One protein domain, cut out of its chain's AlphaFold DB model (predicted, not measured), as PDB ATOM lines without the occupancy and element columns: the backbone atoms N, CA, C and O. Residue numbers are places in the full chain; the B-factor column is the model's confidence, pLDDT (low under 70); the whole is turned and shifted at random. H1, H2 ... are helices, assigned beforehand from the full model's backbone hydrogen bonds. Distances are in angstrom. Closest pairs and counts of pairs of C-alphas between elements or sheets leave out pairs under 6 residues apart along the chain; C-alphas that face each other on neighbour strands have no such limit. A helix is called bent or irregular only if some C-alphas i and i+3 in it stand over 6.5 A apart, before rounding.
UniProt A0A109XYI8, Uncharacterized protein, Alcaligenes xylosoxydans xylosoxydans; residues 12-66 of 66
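What this domain is: This is residues 12 to 66 of the 66 residues of an uncharacterized protein of Alcaligenes xylosoxydans xylosoxydans (UniProt A0A109XYI8). Five short helices are strung one after another along an elongated body, with H1 at one end, H5 at the other, and H2 and H3 packed together between them. H2, the longest helix by residues, stands across the long axis; after it the chain folds back to bring H3 onto it, and H4 and H5 follow toward the far end, while H1 touches no other helix and is joined to H2 through residues 19 to 27. The printed part has 55 residues with five named helices in the order H1, H2, H3, H4, H5 and no named strand, and its class is all helix. It is compact by its radius of gyration of the C-alphas, 11.5 A, yet elongated in outline, spanning 37 by 24 by 16 A along its three main axes.

How they stand to each other: From the first printed residue, H1 covers residues 12 to 18, and its centre is 13.2 A from the mean of all C-alphas. H2, residues 28 to 37, follows after a short link of 9 residues, and the two helices are apart, with no C-alpha of the one within 8 A of the other. A short link of 6 residues then leads to H3, residues 44 to 47, whose centre is the nearest of the five to the mean of all C-alphas, at 2.7 A. H3 touches H2 with 6 pairs of C-alphas within 8 A, and the closest C-alphas, those of Cys 31 and Arg 44, are 5.0 A apart. H4, residues 52 to 55, comes after a tight link of 4 residues. H3 and H4 only just touch, and only at the corner by their link, with 3 pairs of C-alphas within 8 A; the closest are those of Arg 45 and Tyr 52, 5.3 A apart. H2 and H4 are close but not clearly touching, with their closest C-alphas, those of Pro 28 and Thr 55, 7.3 A apart. H5, residues 57 to 65, is joined to H4 by a tight link of 1 residue. H4 and H5 touch only at the corner by their link, and their closest C-alphas, those of Trp 53 and Ala 60, are 5.4 A apart. H3 and H5 are close but not clearly touching, with the C-alphas of Arg 45 and Leu 59 closest at 7.5 A. H2 and H5 are apart, and H1 is apart from H3, H4 and H5 too. In H1, H2 and H5 every O i to N i+4 pair is within hydrogen-bond range, while H3 and H4 are too short for such a pair, and each has its one O i to N i+3 pair within range.

Where its parts are: H1 begins at C-alpha 12, at (51.191, 27.664, 189.714), and measures 9.8 A from its first to its last C-alpha. H2 runs from Pro 28, with its C-alpha at (57.506, 14.657, 200.756), to Ala 37 and measures 14.3 A. H3, from Arg 44 to Leu 47, and H4, from Tyr 52 to Thr 55, have four residues each. H5 runs from Pro 57 to Ala 65, whose C-alpha is at (73.352, -1.323, 196.590), and measures 12.7 A. No helix is bent.

The domain as a whole: The two C-alphas farthest apart are those of Ala 12 and Ala 65, at 37.1 A, and the first and last printed C-alphas, those of Ala 12 and Ala 66, are 35.9 A apart. Residue 66 is the chain's last residue. The printed part has no cut, and no link is long. The mean pLDDT of the printed part is 93.2, that of H5 is 90, and no printed residue is under 70.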
ATOM      1  N   ALA A  12      50.084  26.763 189.408       92.44
ATOM      2  CA  ALA A  12      51.191  27.664 189.714       92.44
ATOM      3  C   ALA A  12      52.159  27.040 190.729       92.44
ATOM      4  O   ALA A  12      53.367  27.248 190.612       92.44
ATOM      5  N   GLN A  13      51.665  26.230 191.669       93.38
ATOM      6  CA  GLN A  13      52.500  25.486 192.611       93.38
ATOM      7  C   GLN A  13      53.423  24.498 191.882       93.38
ATOM      8  O   GLN A  13      54.632  24.494 192.118       93.38
ATOM      9  N   ILE A  14      52.884  23.747 190.916       93.06
ATOM     10  CA  ILE A  14      53.663  22.813 190.087       93.06
ATOM     11  C   ILE A  14      54.725  23.570 189.283       93.06
ATOM     12  O   ILE A  14      55.895  23.179 189.258       93.06
ATOM     13  N   ARG A  15      54.348  24.697 188.662       93.50
ATOM     14  CA  ARG A  15      55.290  25.549 187.917       93.50
ATOM     15  C   ARG A  15      56.431  26.049 188.800       93.50
ATOM     16  O   ARG A  15      57.576  26.008 188.361       93.50
ATOM     17  N   GLN A  16      56.140  26.477 190.030       95.88
ATOM     18  CA  GLN A  16      57.160  26.924 190.982       95.88
ATOM     19  C   GLN A  16      58.163  25.816 191.315       95.88
ATOM     20  O   GLN A  16      59.361  26.090 191.329       95.88
ATOM     21  N   TRP A  17      57.704  24.578 191.534       94.75
ATOM     22  CA  TRP A  17      58.593  23.439 191.785       94.75
ATOM     23  C   TRP A  17      59.463  23.092 190.582       94.75
ATOM     24  O   TRP A  17      60.663  22.861 190.747       94.75
ATOM     25  N   ARG A  18      58.874  23.098 189.379       92.25
ATOM     26  CA  ARG A  18      59.567  22.783 188.124       92.25
ATOM     27  C   ARG A  18      60.740  23.726 187.853       92.25
ATOM     28  O   ARG A  18      61.770  23.273 187.374       92.25
ATOM     29  N   ILE A  19      60.590  25.019 188.147       94.75
ATOM     30  CA  ILE A  19      61.648  26.026 187.929       94.75
ATOM     31  C   ILE A  19      62.463  26.339 189.191       94.75
ATOM     32  O   ILE A  19      63.234  27.295 189.184       94.75
ATOM     33  N   ARG A  20      62.254  25.599 190.292       93.69
ATOM     34  CA  ARG A  20      62.877  25.866 191.603       93.69
ATOM     35  C   ARG A  20      62.726  27.325 192.049       93.69
ATOM     36  O   ARG A  20      63.661  27.934 192.568       93.69
ATOM     37  N   TYR A  21      61.544  27.912 191.848       96.56
ATOM     38  CA  TYR A  21      61.305  29.328 192.133       96.56
ATOM     39  C   TYR A  21      61.645  29.649 193.593       96.56
ATOM     40  O   TYR A  21      60.988  29.143 194.503       96.56
ATOM     41  N   LYS A  22      62.661  30.491 193.817       95.56
ATOM     42  CA  LYS A  22      63.187  30.822 195.155       95.56
ATOM     43  C   LYS A  22      63.560  29.582 195.988       95.56
ATOM     44  O   LYS A  22      63.268  29.537 197.178       95.56
ATOM     45  N   GLY A  23      64.130  28.554 195.356       93.44
ATOM     46  CA  GLY A  23      64.531  27.316 196.034       93.44
ATOM     47  C   GLY A  23      63.358  26.443 196.489       93.44
ATOM     48  O   GLY A  23      63.540  25.547 197.304       93.44
ATOM     49  N   ARG A  24      62.135  26.689 195.996       94.56
ATOM     50  CA  ARG A  24      60.970  25.879 196.370       94.56
ATOM     51  C   ARG A  24      61.109  24.445 195.873       94.56
ATOM     52  O   ARG A  24      61.259  24.203 194.674       94.56
ATOM     53  N   LEU A  25      60.926  23.519 196.805       94.88
ATOM     54  CA  LEU A  25      60.820  22.087 196.569       94.88
ATOM     55  C   LEU A  25      59.400  21.599 196.908       94.88
ATOM     56  O   LEU A  25      58.712  22.221 197.729       94.88
ATOM     57  N   PRO A  26      58.926  20.523 196.264       95.50
ATOM     58  CA  PRO A  26      57.729  19.825 196.713       95.50
ATOM     59  C   PRO A  26      57.939  19.225 198.111       95.50
ATOM     60  O   PRO A  26      59.048  18.831 198.472       95.50
ATOM     61  N   SER A  27      56.865  19.171 198.909       95.06
ATOM     62  CA  SER A  27      56.883  18.427 200.177       95.06
ATOM     63  C   SER A  27      57.041  16.923 199.911       95.06
ATOM     64  O   SER A  27      56.787  16.488 198.785       95.06
ATOM     65  N   PRO A  28      57.407  16.107 200.917       95.31
ATOM     66  CA  PRO A  28      57.506  14.657 200.756       95.31
ATOM     67  C   PRO A  28      56.270  14.007 200.111       95.31
ATOM     68  O   PRO A  28      56.393  13.214 199.178       95.31
ATOM     69  N   GLU A  29      55.074  14.404 200.542       93.62
ATOM     70  CA  GLU A  29      53.793  13.911 200.025       93.62
ATOM     71  C   GLU A  29      53.598  14.309 198.562       93.62
ATOM     72  O   GLU A  29      53.206  13.489 197.735       93.62
ATOM     73  N   ASN A  30      53.940  15.553 198.216       95.12
ATOM     74  CA  ASN A  30      53.877  16.027 196.838       95.12
ATOM     75  C   ASN A  30      54.899  15.315 195.947       95.12
ATOM     76  O   ASN A  30      54.610  15.061 194.782       95.12
ATOM     77  N   CYS A  31      56.078  14.971 196.469       96.00
ATOM     78  CA  CYS A  31      57.042  14.179 195.718       96.00
ATOM     79  C   CYS A  31      56.504  12.773 195.417       96.00
ATOM     80  O   CYS A  31      56.644  12.318 194.285       96.00
ATOM     81  N   MET A  32      55.871  12.105 196.391       94.38
ATOM     82  CA  MET A  32      55.198  10.816 196.158       94.38
ATOM     83  C   MET A  32      54.083  10.945 195.122       94.38
ATOM     84  O   MET A  32      54.016  10.147 194.193       94.38
ATOM     85  N   GLY A  33      53.235  11.968 195.253       94.31
ATOM     86  CA  GLY A  33      52.146  12.219 194.313       94.31
ATOM     87  C   GLY A  33      52.642  12.431 192.882       94.31
ATOM     88  O   GLY A  33      52.130  11.808 191.957       94.31
ATOM     89  N   LEU A  34      53.684  13.251 192.694       94.38
ATOM     90  CA  LEU A  34      54.312  13.469 191.385       94.38
ATOM     91  C   LEU A  34      54.929  12.185 190.813       94.38
ATOM     92  O   LEU A  34      54.823  11.938 189.613       94.38
ATOM     93  N   GLU A  35      55.567  11.366 191.649       95.56
ATOM     94  CA  GLU A  35      56.147  10.087 191.226       95.56
ATOM     95  C   GLU A  35      55.073   9.121 190.722       95.56
ATOM     96  O   GLU A  35      55.200   8.591 189.619       95.56
ATOM     97  N   LEU A  36      53.976   8.970 191.468       94.69
ATOM     98  CA  LEU A  36      52.843   8.133 191.068       94.69
ATOM     99  C   LEU A  36      52.156   8.669 189.806       94.69
ATOM    100  O   LEU A  36      51.952   7.919 188.855       94.69
ATOM    101  N   ALA A  37      51.859   9.971 189.765       93.19
ATOM    102  CA  ALA A  37      51.195  10.607 188.629       93.19
ATOM    103  C   ALA A  37      52.035  10.547 187.342       93.19
ATOM    104  O   ALA A  37      51.489  10.507 186.242       93.19
ATOM    105  N   SER A  38      53.365  10.536 187.472       92.62
ATOM    106  CA  SER A  38      54.289  10.411 186.342       92.62
ATOM    107  C   SER A  38      54.621   8.964 185.965       92.62
ATOM    108  O   SER A  38      55.415   8.752 185.050       92.62
ATOM    109  N   GLY A  39      54.062   7.966 186.659       93.75
ATOM    110  CA  GLY A  39      54.384   6.556 186.425       93.75
ATOM    111  C   GLY A  39      55.861   6.228 186.671       93.75
ATOM    112  O   GLY A  39      56.427   5.379 185.987       93.75
ATOM    113  N   GLY A  40      56.510   6.938 187.598       93.75
ATOM    114  CA  GLY A  40      57.926   6.758 187.922       93.75
ATOM    115  C   GLY A  40      58.913   7.460 186.981       93.75
ATOM    116  O   GLY A  40      60.120   7.325 187.181       93.75
ATOM    117  N   LEU A  41      58.444   8.239 185.994       93.31
ATOM    118  CA  LEU A  41      59.323   9.067 185.148       93.31
ATOM    119  C   LEU A  41      60.060  10.144 185.956       93.31
ATOM    120  O   LEU A  41      61.182  10.511 185.616       93.31
ATOM    121  N   MET A  42      59.430  10.650 187.017       91.69
ATOM    122  CA  MET A  42      60.052  11.543 187.988       91.69
ATOM    123  C   MET A  42      60.071  10.854 189.346       91.69
ATOM    124  O   MET A  42      59.013  10.637 189.926       91.69
ATOM    125  N   ARG A  43      61.250  10.537 189.886       95.25
ATOM    126  CA  ARG A  43      61.338   9.933 191.221       95.25
ATOM    127  C   ARG A  43      61.448  11.000 192.304       95.25
ATOM    128  O   ARG A  43      62.002  12.080 192.091       95.25
ATOM    129  N   ARG A  44      60.999  10.675 193.514       95.75
ATOM    130  CA  ARG A  44      61.146  11.495 194.729       95.75
ATOM    131  C   ARG A  44      62.575  11.992 194.949       95.75
ATOM    132  O   ARG A  44      62.764  13.151 195.310       95.75
ATOM    133  N   ARG A  45      63.572  11.144 194.680       94.88
ATOM    134  CA  ARG A  45      64.998  11.500 194.776       94.88
ATOM    135  C   ARG A  45      65.440  12.533 193.733       94.88
ATOM    136  O   ARG A  45      66.235  13.406 194.055       94.88
ATOM    137  N   ASP A  46      64.863  12.504 192.530       93.25
ATOM    138  CA  ASP A  46      65.148  13.483 191.469       93.25
ATOM    139  C   ASP A  46      64.506  14.842 191.801       93.25
ATOM    140  O   ASP A  46      65.014  15.914 191.468       93.25
ATOM    141  N   LEU A  47      63.374  14.804 192.508       94.38
ATOM    142  CA  LEU A  47      62.665  15.985 192.985       94.38
ATOM    143  C   LEU A  47      63.356  16.676 194.163       94.38
ATOM    144  O   LEU A  47      63.163  17.883 194.319       94.38
ATOM    145  N   ARG A  48      64.151  15.950 194.952       95.19
ATOM    146  CA  ARG A  48      64.849  16.431 196.154       95.19
ATOM    147  C   ARG A  48      66.304  15.932 196.205       95.19
ATOM    148  O   ARG A  48      66.692  15.262 197.157       95.19
ATOM    149  N   PRO A  49      67.138  16.244 195.198       92.94
ATOM    150  CA  PRO A  49      68.453  15.616 195.046       92.94
ATOM    151  C   PRO A  49      69.439  15.969 196.166       92.94
ATOM    152  O   PRO A  49      70.409  15.248 196.361       92.94
ATOM    153  N   GLU A  50      69.199  17.060 196.892       93.62
ATOM    154  CA  GLU A  50      70.095  17.573 197.934       93.62
ATOM    155  C   GLU A  50      69.749  17.068 199.341       93.62
ATOM    156  O   GLU A  50      70.541  17.261 200.261       93.62
ATOM    157  N   ASP A  51      68.574  16.460 199.537       94.81
ATOM    158  CA  ASP A  51      68.109  16.079 200.875       94.81
ATOM    159  C   ASP A  51      67.167  14.864 200.928       94.81
ATOM    160  O   ASP A  51      66.650  14.540 202.000       94.81
ATOM    161  N   TYR A  52      66.954  14.146 199.815       95.94
ATOM    162  CA  TYR A  52      66.030  13.007 199.793       95.94
ATOM    163  C   TYR A  52      66.385  11.941 200.835       95.94
ATOM    164  O   TYR A  52      65.475  11.390 201.443       95.94
ATOM    165  N   TRP A  53      67.672  11.686 201.097       95.69
ATOM    166  CA  TRP A  53      68.136  10.683 202.068       95.69
ATOM    167  C   TRP A  53      67.781  11.020 203.518       95.69
ATOM    168  O   TRP A  53      67.765  10.133 204.364       95.69
ATOM    169  N   LEU A  54      67.493  12.291 203.822       96.06
ATOM    170  CA  LEU A  54      67.015  12.693 205.148       96.06
ATOM    171  C   LEU A  54      65.537  12.337 205.346       96.06
ATOM    172  O   LEU A  54      65.101  12.154 206.478       96.06
ATOM    173  N   THR A  55      64.768  12.266 204.256       95.69
ATOM    174  CA  THR A  55      63.325  11.975 204.278       95.69
ATOM    175  C   THR A  55      63.033  10.499 203.996       95.69
ATOM    176  O   THR A  55      62.160   9.919 204.632       95.69
ATOM    177  N   TRP A  56      63.768   9.906 203.056       95.56
ATOM    178  CA  TRP A  56      63.645   8.525 202.588       95.56
ATOM    179  C   TRP A  56      65.030   7.858 202.597       95.56
ATOM    180  O   TRP A  56      65.665   7.729 201.541       95.56
ATOM    181  N   PRO A  57      65.562   7.505 203.781       95.25
ATOM    182  CA  PRO A  57      66.876   6.875 203.897       95.25
ATOM    183  C   PRO A  57      66.969   5.558 203.113       95.25
ATOM    184  O   PRO A  57      68.024   5.248 202.565       95.25
ATOM    185  N   GLU A  58      65.863   4.827 202.973       95.00
ATOM    186  CA  GLU A  58      65.776   3.591 202.194       95.00
ATOM    187  C   GLU A  58      66.183   3.782 200.726       95.00
ATOM    188  O   GLU A  58      66.878   2.938 200.163       95.00
ATOM    189  N   LEU A  59      65.863   4.933 200.125       93.69
ATOM    190  CA  LEU A  59      66.234   5.229 198.739       93.69
ATOM    191  C   LEU A  59      67.737   5.486 198.582       93.69
ATOM    192  O   LEU A  59      68.285   5.290 197.497       93.69
ATOM    193  N   ALA A  60      68.410   5.951 199.636       91.81
ATOM    194  CA  ALA A  60      69.859   6.130 199.624       91.81
ATOM    195  C   ALA A  60      70.582   4.780 199.713       91.81
ATOM    196  O   ALA A  60      71.602   4.589 199.050       91.81
ATOM    197  N   GLU A  61      70.033   3.839 200.482       91.31
ATOM    198  CA  GLU A  61      70.547   2.470 200.555       91.31
ATOM    199  C   GLU A  61      70.371   1.732 199.221       91.31
ATOM    200  O   GLU A  61      71.314   1.102 198.749       91.31
ATOM    201  N   GLU A  62      69.230   1.896 198.539       89.50
ATOM    202  CA  GLU A  62      69.028   1.356 197.184       89.50
ATOM    203  C   GLU A  62      70.074   1.865 196.182       89.50
ATOM    204  O   GLU A  62      70.577   1.094 195.369       89.50
ATOM    205  N   VAL A  63      70.424   3.157 196.235       84.50
ATOM    206  CA  VAL A  63      71.452   3.743 195.354       84.50
ATOM    207  C   VAL A  63      72.841   3.180 195.649       84.50
ATOM    208  O   VAL A  63      73.632   3.039 194.727       84.50
ATOM    209  N   ARG A  64      73.157   2.874 196.912       83.94
ATOM    210  CA  ARG A  64      74.449   2.278 197.295       83.94
ATOM    211  C   ARG A  64      74.554   0.801 196.923       83.94
ATOM    212  O   ARG A  64      75.663   0.312 196.737       83.94
ATOM    213  N   ALA A  65      73.423   0.101 196.893       80.62
ATOM    214  CA  ALA A  65      73.352  -1.323 196.590       80.62
ATOM    215  C   ALA A  65      73.302  -1.633 195.080       80.62
ATOM    216  O   ALA A  65      73.539  -2.782 194.704       80.62
ATOM    217  N   ALA A  66      72.967  -0.642 194.246       70.88
ATOM    218  CA  ALA A  66      72.899  -0.737 192.785       70.88
ATOM    219  C   ALA A  66      74.251  -0.445 192.115       70.88
ATOM    220  O   ALA A  66      74.546  -1.126 191.106       70.88
TER     221      ALA A  66